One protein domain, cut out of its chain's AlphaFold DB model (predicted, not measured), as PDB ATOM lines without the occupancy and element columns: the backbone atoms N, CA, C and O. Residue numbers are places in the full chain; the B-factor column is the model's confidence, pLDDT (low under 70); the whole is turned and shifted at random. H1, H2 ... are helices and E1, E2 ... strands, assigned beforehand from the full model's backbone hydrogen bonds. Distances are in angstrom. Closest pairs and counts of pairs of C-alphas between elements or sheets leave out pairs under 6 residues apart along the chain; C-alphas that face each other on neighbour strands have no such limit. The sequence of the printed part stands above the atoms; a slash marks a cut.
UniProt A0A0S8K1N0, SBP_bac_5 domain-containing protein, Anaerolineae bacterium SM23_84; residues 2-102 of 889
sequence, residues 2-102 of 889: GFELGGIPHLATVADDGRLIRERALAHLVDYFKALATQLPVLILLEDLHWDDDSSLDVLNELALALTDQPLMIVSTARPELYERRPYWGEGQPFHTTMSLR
ATOM      1  N   GLY A   2     -43.133 -12.992 -27.208       26.61
ATOM      2  CA  GLY A   2     -41.878 -12.544 -27.835       26.61
ATOM      3  C   GLY A   2     -41.088 -11.567 -26.963       26.61
ATOM      4  O   GLY A   2     -41.160 -10.361 -27.171       26.61
ATOM      5  N   PHE A   3     -40.380 -12.083 -25.962       33.69
ATOM      6  CA  PHE A   3     -39.433 -11.299 -25.169       33.69
ATOM      7  C   PHE A   3     -38.113 -11.119 -25.939       33.69
ATOM      8  O   PHE A   3     -37.631 -12.062 -26.565       33.69
ATOM      9  N   GLU A   4     -37.503  -9.931 -25.873       34.91
ATOM     10  CA  GLU A   4     -36.128  -9.703 -26.339       34.91
ATOM     11  C   GLU A   4     -35.145 -10.416 -25.394       34.91
ATOM     12  O   GLU A   4     -34.761  -9.894 -24.349       34.91
ATOM     13  N   LEU A   5     -34.747 -11.642 -25.740       44.91
ATOM     14  CA  LEU A   5     -33.788 -12.425 -24.946       44.91
ATOM     15  C   LEU A   5     -32.326 -12.146 -25.354       44.91
ATOM     16  O   LEU A   5     -31.405 -12.423 -24.585       44.91
ATOM     17  N   GLY A   6     -32.113 -11.552 -26.538       36.69
ATOM     18  CA  GLY A   6     -30.811 -11.402 -27.208       36.69
ATOM     19  C   GLY A   6     -29.810 -10.426 -26.575       36.69
ATOM     20  O   GLY A   6     -28.682 -10.325 -27.044       36.69
ATOM     21  N   GLY A   7     -30.184  -9.724 -25.504       38.88
ATOM     22  CA  GLY A   7     -29.291  -8.821 -24.766       38.88
ATOM     23  C   GLY A   7     -28.979  -9.269 -23.340       38.88
ATOM     24  O   GLY A   7     -28.228  -8.587 -22.645       38.88
ATOM     25  N   ILE A   8     -29.561 -10.382 -22.877       44.78
ATOM     26  CA  ILE A   8     -29.462 -10.813 -21.479       44.78
ATOM     27  C   ILE A   8     -28.382 -11.901 -21.382       44.78
ATOM     28  O   ILE A   8     -28.606 -13.022 -21.846       44.78
ATOM     29  N   PRO A   9     -27.220 -11.628 -20.752       42.09
ATOM     30  CA  PRO A   9     -26.077 -12.552 -20.728       42.09
ATOM     31  C   PRO A   9     -26.411 -13.960 -20.208       42.09
ATOM     32  O   PRO A   9     -25.779 -14.933 -20.606       42.09
ATOM     33  N   HIS A  10     -27.432 -14.076 -19.353       40.81
ATOM     34  CA  HIS A  10     -27.882 -15.327 -18.733       40.81
ATOM     35  C   HIS A  10     -28.849 -16.165 -19.595       40.81
ATOM     36  O   HIS A  10     -29.160 -17.301 -19.228       40.81
ATOM     37  N   LEU A  11     -29.337 -15.619 -20.716       41.09
ATOM     38  CA  LEU A  11     -30.264 -16.271 -21.653       41.09
ATOM     39  C   LEU A  11     -29.615 -16.601 -23.005       41.09
ATOM     40  O   LEU A  11     -30.146 -17.419 -23.749       41.09
ATOM     41  N   ALA A  12     -28.431 -16.051 -23.287       45.22
ATOM     42  CA  ALA A  12     -27.655 -16.354 -24.489       45.22
ATOM     43  C   ALA A  12     -27.275 -17.845 -24.621       45.22
ATOM     44  O   ALA A  12     -27.058 -18.319 -25.727       45.22
ATOM     45  N   THR A  13     -27.220 -18.600 -23.518       42.84
ATOM     46  CA  THR A  13     -26.953 -20.054 -23.517       42.84
ATOM     47  C   THR A  13     -28.191 -20.911 -23.803       42.84
ATOM     48  O   THR A  13     -28.098 -22.134 -23.808       42.84
ATOM     49  N   VAL A  14     -29.350 -20.275 -23.997       43.59
ATOM     50  CA  VAL A  14     -30.685 -20.895 -24.029       43.59
ATOM     51  C   VAL A  14     -31.471 -20.509 -25.281       43.59
ATOM     52  O   VAL A  14     -32.518 -21.088 -25.540       43.59
ATOM     53  N   ALA A  15     -30.977 -19.531 -26.048       40.66
ATOM     54  CA  ALA A  15     -31.666 -18.929 -27.190       40.66
ATOM     55  C   ALA A  15     -32.122 -19.958 -28.244       40.66
ATOM     56  O   ALA A  15     -33.169 -19.773 -28.863       40.66
ATOM     57  N   ASP A  16     -31.398 -21.073 -28.363       40.03
ATOM     58  CA  ASP A  16     -31.679 -22.134 -29.335       40.03
ATOM     59  C   ASP A  16     -32.612 -23.241 -28.799       40.03
ATOM     60  O   ASP A  16     -33.099 -24.069 -29.568       40.03
ATOM     61  N   ASP A  17     -32.921 -23.252 -27.496       48.16
ATOM     62  CA  ASP A  17     -33.785 -24.249 -26.853       48.16
ATOM     63  C   ASP A  17     -35.118 -23.615 -26.424       48.16
ATOM     64  O   ASP A  17     -35.304 -23.131 -25.304       48.16
ATOM     65  N   GLY A  18     -36.084 -23.631 -27.346       46.19
ATOM     66  CA  GLY A  18     -37.406 -23.026 -27.153       46.19
ATOM     67  C   GLY A  18     -38.176 -23.560 -25.941       46.19
ATOM     68  O   GLY A  18     -38.977 -22.834 -25.345       46.19
ATOM     69  N   ARG A  19     -37.916 -24.802 -25.520       49.91
ATOM     70  CA  ARG A  19     -38.552 -25.390 -24.341       49.91
ATOM     71  C   ARG A  19     -37.895 -24.893 -23.065       49.91
ATOM     72  O   ARG A  19     -38.590 -24.552 -22.110       49.91
ATOM     73  N   LEU A  20     -36.574 -24.814 -23.055       50.09
ATOM     74  CA  LEU A  20     -35.833 -24.286 -21.930       50.09
ATOM     75  C   LEU A  20     -36.108 -22.798 -21.702       50.09
ATOM     76  O   LEU A  20     -36.260 -22.365 -20.555       50.09
ATOM     77  N   ILE A  21     -36.230 -22.032 -22.789       55.62
ATOM     78  CA  ILE A  21     -36.742 -20.661 -22.745       55.62
ATOM     79  C   ILE A  21     -38.105 -20.662 -22.059       55.62
ATOM     80  O   ILE A  21     -38.293 -19.894 -21.122       55.62
ATOM     81  N   ARG A  22     -39.037 -21.533 -22.471       58.69
ATOM     82  CA  ARG A  22     -40.388 -21.610 -21.891       58.69
ATOM     83  C   ARG A  22     -40.365 -21.947 -20.399       58.69
ATOM     84  O   ARG A  22     -41.058 -21.295 -19.629       58.69
ATOM     85  N   GLU A  23     -39.575 -22.927 -19.977       58.81
ATOM     86  CA  GLU A  23     -39.534 -23.385 -18.583       58.81
ATOM     87  C   GLU A  23     -38.830 -22.390 -17.654       58.81
ATOM     88  O   GLU A  23     -39.324 -22.118 -16.562       58.81
ATOM     89  N   ARG A  24     -37.717 -21.787 -18.091       65.44
ATOM     90  CA  ARG A  24     -37.079 -20.684 -17.357       65.44
ATOM     91  C   ARG A  24     -37.955 -19.447 -17.344       65.44
ATOM     92  O   ARG A  24     -38.066 -18.812 -16.304       65.44
ATOM     93  N   ALA A  25     -38.591 -19.114 -18.465       66.38
ATOM     94  CA  ALA A  25     -39.546 -18.017 -18.515       66.38
ATOM     95  C   ALA A  25     -40.688 -18.265 -17.533       66.38
ATOM     96  O   ALA A  25     -41.031 -17.350 -16.799       66.38
ATOM     97  N   LEU A  26     -41.222 -19.488 -17.449       74.25
ATOM     98  CA  LEU A  26     -42.249 -19.837 -16.471       74.25
ATOM     99  C   LEU A  26     -41.722 -19.751 -15.033       74.25
ATOM    100  O   LEU A  26     -42.381 -19.138 -14.203       74.25
ATOM    101  N   ALA A  27     -40.548 -20.307 -14.725       71.88
ATOM    102  CA  ALA A  27     -39.967 -20.226 -13.382       71.88
ATOM    103  C   ALA A  27     -39.726 -18.766 -12.961       71.88
ATOM    104  O   ALA A  27     -40.137 -18.353 -11.882       71.88
ATOM    105  N   HIS A  28     -39.156 -17.956 -13.854       79.81
ATOM    106  CA  HIS A  28     -38.975 -16.527 -13.631       79.81
ATOM    107  C   HIS A  28     -40.299 -15.766 -13.566       79.81
ATOM    108  O   HIS A  28     -40.394 -14.831 -12.785       79.81
ATOM    109  N   LEU A  29     -41.324 -16.149 -14.333       82.19
ATOM    110  CA  LEU A  29     -42.670 -15.575 -14.231       82.19
ATOM    111  C   LEU A  29     -43.290 -15.890 -12.871       82.19
ATOM    112  O   LEU A  29     -43.839 -14.990 -12.239       82.19
ATOM    113  N   VAL A  30     -43.170 -17.133 -12.400       86.69
ATOM    114  CA  VAL A  30     -43.615 -17.552 -11.066       86.69
ATOM    115  C   VAL A  30     -42.885 -16.740 -10.001       86.69
ATOM    116  O   VAL A  30     -43.544 -16.118  -9.173       86.69
ATOM    117  N   ASP A  31     -41.554 -16.675 -10.040       85.12
ATOM    118  CA  ASP A  31     -40.757 -15.921  -9.066       85.12
ATOM    119  C   ASP A  31     -41.049 -14.420  -9.117       85.12
ATOM    120  O   ASP A  31     -41.205 -13.783  -8.076       85.12
ATOM    121  N   TYR A  32     -41.185 -13.858 -10.318       87.06
ATOM    122  CA  TYR A  32     -41.548 -12.464 -10.538       87.06
ATOM    123  C   TYR A  32     -42.902 -12.154  -9.911       87.06
ATOM    124  O   TYR A  32     -42.999 -11.258  -9.075       87.06
ATOM    125  N   PHE A  33     -43.944 -12.911 -10.263       89.19
ATOM    126  CA  PHE A  33     -45.285 -12.674  -9.744       89.19
ATOM    127  C   PHE A  33     -45.396 -12.997  -8.260       89.19
ATOM    128  O   PHE A  33     -46.111 -12.292  -7.557       89.19
ATOM    129  N   LYS A  34     -44.653 -13.981  -7.749       90.00
ATOM    130  CA  LYS A  34     -44.549 -14.251  -6.311       90.00
ATOM    131  C   LYS A  34     -43.913 -13.078  -5.570       90.00
ATOM    132  O   LYS A  34     -44.456 -12.624  -4.563       90.00
ATOM    133  N   ALA A  35     -42.795 -12.556  -6.072       88.75
ATOM    134  CA  ALA A  35     -42.123 -11.397  -5.493       88.75
ATOM    135  C   ALA A  35     -43.017 -10.147  -5.543       88.75
ATOM    136  O   ALA A  35     -43.104  -9.421  -4.552       88.75
ATOM    137  N   LEU A  36     -43.729  -9.935  -6.656       90.25
ATOM    138  CA  LEU A  36     -44.693  -8.847  -6.815       90.25
ATOM    139  C   LEU A  36     -45.855  -8.988  -5.823       90.25
ATOM    140  O   LEU A  36     -46.161  -8.048  -5.092       90.25
ATOM    141  N   ALA A  37     -46.444 -10.186  -5.749       91.88
ATOM    142  CA  ALA A  37     -47.578 -10.509  -4.889       91.88
ATOM    143  C   ALA A  37     -47.242 -10.421  -3.394       91.88
ATOM    144  O   ALA A  37     -48.105 -10.105  -2.579       91.88
ATOM    145  N   THR A  38     -45.974 -10.617  -3.025       89.06
ATOM    146  CA  THR A  38     -45.510 -10.415  -1.644       89.06
ATOM    147  C   THR A  38     -45.538  -8.933  -1.240       89.06
ATOM    148  O   THR A  38     -45.666  -8.616  -0.059       89.06
ATOM    149  N   GLN A  39     -45.424  -8.012  -2.202       90.75
ATOM    150  CA  GLN A  39     -45.427  -6.570  -1.938       90.75
ATOM    151  C   GLN A  39     -46.819  -5.951  -2.088       90.75
ATOM    152  O   GLN A  39     -47.184  -5.070  -1.308       90.75
ATOM    153  N   LEU A  40     -47.585  -6.376  -3.098       92.25
ATOM    154  CA  LEU A  40     -48.850  -5.767  -3.511       92.25
ATOM    155  C   LEU A  40     -49.783  -6.845  -4.090       92.25
ATOM    156  O   LEU A  40     -49.294  -7.743  -4.767       92.25
ATOM    157  N   PRO A  41     -51.115  -6.745  -3.939       93.88
ATOM    158  CA  PRO A  41     -52.033  -7.613  -4.674       93.88
ATOM    159  C   PRO A  41     -51.864  -7.473  -6.195       93.88
ATOM    160  O   PRO A  41     -51.793  -6.355  -6.710       93.88
ATOM    161  N   VAL A  42     -51.840  -8.595  -6.917       94.44
ATOM    162  CA  VAL A  42     -51.611  -8.648  -8.369       94.44
ATOM    163  C   VAL A  42     -52.897  -9.018  -9.102       94.44
ATOM    164  O   VAL A  42     -53.562  -9.989  -8.748       94.44
ATOM    165  N   LEU A  43     -53.224  -8.280 -10.165       93.81
ATOM    166  CA  LEU A  43     -54.305  -8.607 -11.095       93.81
ATOM    167  C   LEU A  43     -53.727  -8.793 -12.503       93.81
ATOM    168  O   LEU A  43     -53.185  -7.849 -13.072       93.81
ATOM    169  N   ILE A  44     -53.865  -9.994 -13.062       90.56
ATOM    170  CA  ILE A  44     -53.506 -10.310 -14.449       90.56
ATOM    171  C   ILE A  44     -54.788 -10.307 -15.282       90.56
ATOM    172  O   ILE A  44     -55.739 -11.017 -14.955       90.56
ATOM    173  N   LEU A  45     -54.815  -9.515 -16.354       89.50
ATOM    174  CA  LEU A  45     -55.937  -9.428 -17.290       89.50
ATOM    175  C   LEU A  45     -55.532 -10.055 -18.625       89.50
ATOM    176  O   LEU A  45     -54.563  -9.613 -19.239       89.50
ATOM    177  N   LEU A  46     -56.266 -11.075 -19.061       87.62
ATOM    178  CA  LEU A  46     -56.026 -11.785 -20.316       87.62
ATOM    179  C   LEU A  46     -57.281 -11.725 -21.178       87.62
ATOM    180  O   LEU A  46     -58.380 -12.028 -20.714       87.62
ATOM    181  N   GLU A  47     -57.133 -11.356 -22.442       81.62
ATOM    182  CA  GLU A  47     -58.258 -11.289 -23.370       81.62
ATOM    183  C   GLU A  47     -58.127 -12.331 -24.474       81.62
ATOM    184  O   GLU A  47     -57.026 -12.650 -24.908       81.62
ATOM    185  N   ASP A  48     -59.269 -12.828 -24.952       80.69
ATOM    186  CA  ASP A  48     -59.352 -13.701 -26.123       80.69
ATOM    187  C   ASP A  48     -58.600 -15.046 -26.002       80.69
ATOM    188  O   ASP A  48     -58.112 -15.578 -26.997       80.69
ATOM    189  N   LEU A  49     -58.612 -15.673 -24.821       86.88
ATOM    190  CA  LEU A  49     -57.857 -16.902 -24.497       86.88
ATOM    191  C   LEU A  49     -58.107 -18.110 -25.432       86.88
ATOM    192  O   LEU A  49     -57.362 -19.080 -25.438       86.88
ATOM    193  N   HIS A  50     -59.184 -18.075 -26.214       85.00
ATOM    194  CA  HIS A  50     -59.536 -19.099 -27.202       85.00
ATOM    195  C   HIS A  50     -58.595 -19.112 -28.420       85.00
ATOM    196  O   HIS A  50     -58.526 -20.125 -29.114       85.00
ATOM    197  N   TRP A  51     -57.873 -18.017 -28.675       74.94
ATOM    198  CA  TRP A  51     -56.868 -17.933 -29.739       74.94
ATOM    199  C   TRP A  51     -55.482 -18.412 -29.317       74.94
ATOM    200  O   TRP A  51     -54.658 -18.664 -30.193       74.94
ATOM    201  N   ASP A  52     -55.224 -18.539 -28.014       75.38
ATOM    202  CA  ASP A  52     -53.933 -19.023 -27.535       75.38
ATOM    203  C   ASP A  52     -53.709 -20.467 -27.978       75.38
ATOM    204  O   ASP A  52     -54.652 -21.251 -28.137       75.38
ATOM    205  N   ASP A  53     -52.448 -20.823 -28.183       73.12
ATOM    206  CA  ASP A  53     -52.049 -22.203 -28.393       73.12
ATOM    207  C   ASP A  53     -52.123 -22.997 -27.080       73.12
ATOM    208  O   ASP A  53     -52.126 -22.455 -25.970       73.12
ATOM    209  N   ASP A  54     -52.174 -24.315 -27.215       72.56
ATOM    210  CA  ASP A  54     -52.306 -25.228 -26.088       72.56
ATOM    211  C   ASP A  54     -51.140 -25.103 -25.089       72.56
ATOM    212  O   ASP A  54     -51.361 -25.165 -23.879       72.56
ATOM    213  N   SER A  55     -49.922 -24.815 -25.561       66.00
ATOM    214  CA  SER A  55     -48.750 -24.676 -24.695       66.00
ATOM    215  C   SER A  55     -48.781 -23.398 -23.846       66.00
ATOM    216  O   SER A  55     -48.339 -23.423 -22.692       66.00
ATOM    217  N   SER A  56     -49.321 -22.299 -24.385       77.75
ATOM    218  CA  SER A  56     -49.530 -21.030 -23.673       77.75
ATOM    219  C   SER A  56     -50.613 -21.161 -22.603       77.75
ATOM    220  O   SER A  56     -50.450 -20.677 -21.480       77.75
ATOM    221  N   LEU A  57     -51.686 -21.890 -22.916       84.62
ATOM    222  CA  LEU A  57     -52.718 -22.243 -21.946       84.62
ATOM    223  C   LEU A  57     -52.143 -23.074 -20.788       84.62
ATOM    224  O   LEU A  57     -52.409 -22.783 -19.623       84.62
ATOM    225  N   ASP A  58     -51.298 -24.061 -21.073       79.56
ATOM    226  CA  ASP A  58     -50.667 -24.865 -20.019       79.56
ATOM    227  C   ASP A  58     -49.815 -24.007 -19.064       79.56
ATOM    228  O   ASP A  58     -49.942 -24.140 -17.848       79.56
ATOM    229  N   VAL A  59     -49.052 -23.037 -19.589       81.25
ATOM    230  CA  VAL A  59     -48.261 -22.081 -18.781       81.25
ATOM    231  C   VAL A  59     -49.141 -21.282 -17.816       81.25
ATOM    232  O   VAL A  59     -48.752 -21.064 -16.670       81.25
ATOM    233  N   LEU A  60     -50.330 -20.851 -18.246       87.69
ATOM    234  CA  LEU A  60     -51.255 -20.101 -17.391       87.69
ATOM    235  C   LEU A  60     -51.795 -20.944 -16.235       87.69
ATOM    236  O   LEU A  60     -51.882 -20.451 -15.107       87.69
ATOM    237  N   ASN A  61     -52.126 -22.209 -16.497       84.81
ATOM    238  CA  ASN A  61     -52.537 -23.135 -15.446       84.81
ATOM    239  C   ASN A  61     -51.389 -23.424 -14.477       84.81
ATOM    240  O   ASN A  61     -51.603 -23.397 -13.266       84.81
ATOM    241  N   GLU A  62     -50.179 -23.659 -14.985       84.38
ATOM    242  CA  GLU A  62     -48.993 -23.886 -14.154       84.38
ATOM    243  C   GLU A  62     -48.682 -22.672 -13.264       84.38
ATOM    244  O   GLU A  62     -48.421 -22.836 -12.070       84.38
ATOM    245  N   LEU A  63     -48.789 -21.449 -13.796       87.81
ATOM    246  CA  LEU A  63     -48.613 -20.212 -13.030       87.81
ATOM    247  C   LEU A  63     -49.665 -20.069 -11.917       87.81
ATOM    248  O   LEU A  63     -49.317 -19.756 -10.778       87.81
ATOM    249  N   ALA A  64     -50.943 -20.314 -12.228       87.94
ATOM    250  CA  ALA A  64     -52.035 -20.242 -11.253       87.94
ATOM    251  C   ALA A  64     -51.884 -21.295 -10.138       87.94
ATOM    252  O   ALA A  64     -52.068 -20.987  -8.958       87.94
ATOM    253  N   LEU A  65     -51.479 -22.515 -10.504       85.62
ATOM    254  CA  LEU A  65     -51.171 -23.597  -9.567       85.62
ATOM    255  C   LEU A  65     -50.009 -23.228  -8.639       85.62
ATOM    256  O   LEU A  65     -50.115 -23.376  -7.424       85.62
ATOM    257  N   ALA A  66     -48.910 -22.712  -9.190       86.75
ATOM    258  CA  ALA A  66     -47.717 -22.371  -8.418       86.75
ATOM    259  C   ALA A  66     -47.933 -21.203  -7.438       86.75
ATOM    260  O   ALA A  66     -47.213 -21.088  -6.443       86.75
ATOM    261  N   LEU A  67     -48.912 -20.332  -7.707       89.38
ATOM    262  CA  LEU A  67     -49.164 -19.100  -6.954       89.38
ATOM    263  C   LEU A  67     -50.505 -19.098  -6.207       89.38
ATOM    264  O   LEU A  67     -50.972 -18.034  -5.808       89.38
ATOM    265  N   THR A  68     -51.103 -20.270  -5.973       88.19
ATOM    266  CA  THR A  68     -52.422 -20.394  -5.319       88.19
ATOM    267  C   THR A  68     -52.482 -19.731  -3.929       88.19
ATOM    268  O   THR A  68     -53.529 -19.216  -3.546       88.19
ATOM    269  N   ASP A  69     -51.362 -19.672  -3.197       87.06
ATOM    270  CA  ASP A  69     -51.283 -19.074  -1.851       87.06
ATOM    271  C   ASP A  69     -50.906 -17.577  -1.839       87.06
ATOM    272  O   ASP A  69     -50.671 -16.996  -0.778       87.06
ATOM    273  N   GLN A  70     -50.792 -16.940  -3.004       92.50
ATOM    274  CA  GLN A  70     -50.399 -15.533  -3.134       92.50
ATOM    275  C   GLN A  70     -51.620 -14.633  -3.397       92.50
ATOM    276  O   GLN A  70     -52.620 -15.105  -3.939       92.50
ATOM    277  N   PRO A  71     -51.577 -13.323  -3.065       93.31
ATOM    278  CA  PRO A  71     -52.653 -12.378  -3.381       93.31
ATOM    279  C   PRO A  71     -52.651 -12.010  -4.877       93.31
ATOM    280  O   PRO A  71     -52.408 -10.865  -5.255       93.31
ATOM    281  N   LEU A  72     -52.909 -12.998  -5.733       93.00
ATOM    282  CA  LEU A  72     -52.919 -12.891  -7.186       93.00
ATOM    283  C   LEU A  72     -54.281 -13.327  -7.743       93.00
ATOM    284  O   LEU A  72     -54.827 -14.354  -7.352       93.00
ATOM    285  N   MET A  73     -54.828 -12.547  -8.674       93.75
ATOM    286  CA  MET A  73     -56.054 -12.865  -9.407       93.75
ATOM    287  C   MET A  73     -55.780 -12.818 -10.909       93.75
ATOM    288  O   MET A  73     -55.228 -11.841 -11.407       93.75
ATOM    289  N   ILE A  74     -56.202 -13.854 -11.633       92.94
ATOM    290  CA  ILE A  74     -56.170 -13.890 -13.098       92.94
ATOM    291  C   ILE A  74     -57.608 -13.782 -13.594       92.94
ATOM    292  O   ILE A  74     -58.447 -14.616 -13.261       92.94
ATOM    293  N   VAL A  75     -57.898 -12.751 -14.382       94.88
ATOM    294  CA  VAL A  75     -59.187 -12.579 -15.054       94.88
ATOM    295  C   VAL A  75     -58.952 -12.749 -16.542       94.88
ATOM    296  O   VAL A  75     -58.249 -11.951 -17.160       94.88
ATOM    297  N   SER A  76     -59.546 -13.793 -17.109       92.19
ATOM    298  CA  SER A  76     -59.444 -14.107 -18.527       92.19
ATOM    299  C   SER A  76     -60.800 -14.029 -19.226       92.19
ATOM    300  O   SER A  76     -61.836 -14.383 -18.655       92.19
ATOM    301  N   THR A  77     -60.811 -13.572 -20.481       91.50
ATOM    302  CA  THR A  77     -61.984 -13.663 -21.361       91.50
ATOM    303  C   THR A  77     -61.758 -14.733 -22.426       91.50
ATOM    304  O   THR A  77     -60.687 -14.834 -23.018       91.50
ATOM    305  N   ALA A  78     -62.769 -15.567 -22.670       89.75
ATOM    306  CA  ALA A  78     -62.715 -16.638 -23.661       89.75
ATOM    307  C   ALA A  78     -64.091 -16.848 -24.294       89.75
ATOM    308  O   ALA A  78     -65.121 -16.543 -23.684       89.75
ATOM    309  N   ARG A  79     -64.105 -17.384 -25.514       87.06
ATOM    310  CA  ARG A  79     -65.332 -17.818 -26.184       87.06
ATOM    311  C   ARG A  79     -65.575 -19.325 -25.974       87.06
ATOM    312  O   ARG A  79     -64.643 -20.018 -25.555       87.06
ATOM    313  N   PRO A  80     -66.801 -19.840 -26.210       84.06
ATOM    314  CA  PRO A  80     -67.139 -21.253 -25.997       84.06
ATOM    315  C   PRO A  80     -66.212 -22.257 -26.699       84.06
ATOM    316  O   PRO A  80     -65.981 -23.333 -26.159       84.06
ATOM    317  N   GLU A  81     -65.620 -21.879 -27.832       85.69
ATOM    318  CA  GLU A  81     -64.676 -22.665 -28.633       85.69
ATOM    319  C   GLU A  81     -63.468 -23.145 -27.809       85.69
ATOM    320  O   GLU A  81     -62.952 -24.237 -28.043       85.69
ATOM    321  N   LEU A  82     -63.047 -22.380 -26.790       87.12
ATOM    322  CA  LEU A  82     -62.002 -22.825 -25.862       87.12
ATOM    323  C   LEU A  82     -62.405 -24.122 -25.152       87.12
ATOM    324  O   LEU A  82     -61.578 -25.013 -25.005       87.12
ATOM    325  N   TYR A  83     -63.663 -24.234 -24.724       83.56
ATOM    326  CA  TYR A  83     -64.183 -25.402 -24.012       83.56
ATOM    327  C   TYR A  83     -64.578 -26.536 -24.965       83.56
ATOM    328  O   TYR A  83     -64.658 -27.685 -24.549       83.56
ATOM    329  N   GLU A  84     -64.776 -26.256 -26.252       83.19
ATOM    330  CA  GLU A  84     -64.871 -27.305 -27.274       83.19
ATOM    331  C   GLU A  84     -63.497 -27.945 -27.522       83.19
ATOM    332  O   GLU A  84     -63.393 -29.169 -27.603       83.19
ATOM    333  N   ARG A  85     -62.435 -27.125 -27.567       84.06
ATOM    334  CA  ARG A  85     -61.043 -27.579 -27.718       84.06
ATOM    335  C   ARG A  85     -60.491 -28.219 -26.440       84.06
ATOM    336  O   ARG A  85     -59.801 -29.231 -26.507       84.06
ATOM    337  N   ARG A  86     -60.797 -27.643 -25.273       81.25
ATOM    338  CA  ARG A  86     -60.375 -28.104 -23.941       81.25
ATOM    339  C   ARG A  86     -61.578 -28.227 -22.998       81.25
ATOM    340  O   ARG A  86     -61.797 -27.348 -22.162       81.25
ATOM    341  N   PRO A  87     -62.329 -29.341 -23.075       81.19
ATOM    342  CA  PRO A  87     -63.551 -29.547 -22.291       81.19
ATOM    343  C   PRO A  87     -63.370 -29.413 -20.779       81.19
ATOM    344  O   PRO A  87     -64.273 -28.944 -20.096       81.19
ATOM    345  N   TYR A  88     -62.188 -29.773 -20.276       81.00
ATOM    346  CA  TYR A  88     -61.865 -29.812 -18.848       81.00
ATOM    347  C   TYR A  88     -61.076 -28.581 -18.368       81.00
ATOM    348  O   TYR A  88     -60.426 -28.622 -17.323       81.00
ATOM    349  N   TRP A  89     -61.062 -27.489 -19.142       84.25
ATOM    350  CA  TRP A  89     -60.294 -26.292 -18.802       84.25
ATOM    351  C   TRP A  89     -60.728 -25.698 -17.453       84.25
ATOM    352  O   TRP A  89     -61.862 -25.242 -17.285       84.25
ATOM    353  N   GLY A  90     -59.802 -25.715 -16.489       76.75
ATOM    354  CA  GLY A  90     -60.029 -25.242 -15.125       76.75
ATOM    355  C   GLY A  90     -60.998 -26.103 -14.301       76.75
ATOM    356  O   GLY A  90     -61.416 -25.685 -13.219       76.75
ATOM    357  N   GLU A  91     -61.366 -27.296 -14.779       79.00
ATOM    358  CA  GLU A  91     -62.199 -28.231 -14.022       79.00
ATOM    359  C   GLU A  91     -61.412 -28.847 -12.855       79.00
ATOM    360  O   GLU A  91     -60.231 -29.169 -12.969       79.00
ATOM    361  N   GLY A  92     -62.069 -28.991 -11.699       71.06
ATOM    362  CA  GLY A  92     -61.477 -29.598 -10.502       71.06
ATOM    363  C   GLY A  92     -60.459 -28.725  -9.758       71.06
ATOM    364  O   GLY A  92     -59.983 -29.135  -8.701       71.06
ATOM    365  N   GLN A  93     -60.157 -27.523 -10.256       79.06
ATOM    366  CA  GLN A  93     -59.209 -26.605  -9.625       79.06
ATOM    367  C   GLN A  93     -59.917 -25.676  -8.621       79.06
ATOM    368  O   GLN A  93     -60.831 -24.945  -9.011       79.06
ATOM    369  N   PRO A  94     -59.506 -25.640  -7.337       76.56
ATOM    370  CA  PRO A  94     -60.193 -24.858  -6.303       76.56
ATOM    371  C   PRO A  94     -60.055 -23.337  -6.490       76.56
ATOM    372  O   PRO A  94     -60.838 -22.579  -5.923       76.56
ATOM    373  N   PHE A  95     -59.078 -22.895  -7.284       83.38
ATOM    374  CA  PHE A  95     -58.792 -21.487  -7.579       83.38
ATOM    375  C   PHE A  95     -59.418 -20.992  -8.896       83.38
ATOM    376  O   PHE A  95     -59.208 -19.842  -9.272       83.38
ATOM    377  N   HIS A  96     -60.179 -21.827  -9.615       89.56
ATOM    378  CA  HIS A  96     -60.768 -21.463 -10.905       89.56
ATOM    379  C   HIS A  96     -62.280 -21.207 -10.792       89.56
ATOM    380  O   HIS A  96     -63.012 -21.937 -10.127       89.56
ATOM    381  N   THR A  97     -62.778 -20.151 -11.441       90.06
ATOM    382  CA  THR A  97     -64.213 -19.836 -11.504       90.06
ATOM    383  C   THR A  97     -64.573 -19.269 -12.869       90.06
ATOM    384  O   THR A  97     -64.023 -18.256 -13.295       90.06
ATOM    385  N   THR A  98     -65.561 -19.876 -13.525       89.06
ATOM    386  CA  THR A  98     -66.061 -19.419 -14.824       89.06
ATOM    387  C   THR A  98     -67.329 -18.588 -14.653       89.06
ATOM    388  O   THR A  98     -68.329 -19.057 -14.108       89.06
ATOM    389  N   MET A  99     -67.324 -17.362 -15.180       90.50
ATOM    390  CA  MET A  99     -68.512 -16.510 -15.257       90.50
ATOM    391  C   MET A  99     -69.008 -16.424 -16.702       90.50
ATOM    392  O   MET A  99     -68.359 -15.837 -17.564       90.50
ATOM    393  N   SER A 100     -70.193 -16.976 -16.968       87.88
ATOM    394  CA  SER A 100     -70.828 -16.865 -18.285       87.88
ATOM    395  C   SER A 100     -71.461 -15.482 -18.461       87.88
ATOM    396  O   SER A 100     -72.436 -15.135 -17.785       87.88
ATOM    397  N   LEU A 101     -70.904 -14.685 -19.376       87.69
ATOM    398  CA  LEU A 101     -71.442 -13.378 -19.741       87.69
ATOM    399  C   LEU A 101     -72.614 -13.535 -20.716       87.69
ATOM    400  O   LEU A 101     -72.533 -14.259 -21.705       87.69
ATOM    401  N   ARG A 102     -73.715 -12.830 -20.441       86.94
ATOM    402  CA  ARG A 102     -74.896 -12.768 -21.316       86.94
ATOM    403  C   ARG A 102     -74.959 -11.410 -22.021       86.94
ATOM    404  O   ARG A 102     -74.464 -10.433 -21.453       86.94
TER     405      ARG A 102
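Overview. This is residues 2 to 102 of the 889 residues of the protein "SBP_bac_5 domain-containing protein" of Anaerolineae bacterium SM23_84 (UniProt A0A0S8K1N0). Two helices running the same way, H1 and H2, make a narrow V beside a small parallel sheet of two strands, E1 and E2, and the three parts form a loose triangle. Long stretches with no named element lie at opposite ends of the longest axis: residues 2 to 17 beyond H1, and residues 86 to 102 beyond the sheet, where the short helix H3 also lies. The printed part has 101 residues with three named helices and two named strands in the order H1, E1, H2, E2, H3; the class is mostly helix, though under half of the residues, 50, are in named elements. The whole is only just compact, close to loose, with a radius of gyration of the C-alphas of 15.2 A and spans of 48 by 32 by 22 A.

Along the chain. After residues 2 to 17, H1 takes residues 18 to 39, from C-alpha 18 at (-37.406, -23.026, -27.153), and is 31.2 A long. E1, residues 42 to 46, measures 13.1 A. H2, residues 54 to 66, measures 18.5 A and begins with C-alpha 54 at (-52.306, -25.228, -26.088). E2, residues 72 to 76, measures 13.1 A. H3, residues 81 to 85, ends with C-alpha 85 at (-61.043, -27.579, -27.718).

Arrangement. H1 touches H2 with its residues 26 to 30 alone; the closest C-alphas, those of Val 30 and Leu 63, are 6.0 A apart. The two run the same way at a steep tilt of 35.1 degrees, only just steep. E1 and E2 are parallel, with 14 degrees between their directions; N 44 and O 73 are within hydrogen-bond range at 2.8 A, and N 73 and O 42 at 2.9 A. E1, H2 and E2 form a strand-helix-strand unit, two parallel neighbour strands with a helix between them along the chain, and its crossover is right-handed. The closest C-alphas of H2 and E2, those of Ala 64 and Ile 74, are 7.8 A apart. The closest C-alphas of H1 and E2, those of Ala 37 and Leu 72, are 6.3 A apart. H3 is apart from H1, H2 and E1. In H2 and H3 every O i to N i+4 pair is within hydrogen-bond range, and in H1 17 of 18 are.

Size, cuts and confidence. The C-alphas farthest apart, those of Pro 9 and Arg 102, are 48.8 A apart. The printed part has no cut, and no link between named elements is long. The mean pLDDT of the printed part is 75.9; residues 2 to 25, of which 18 to 25 belong to H1, and residue 55 are under 70.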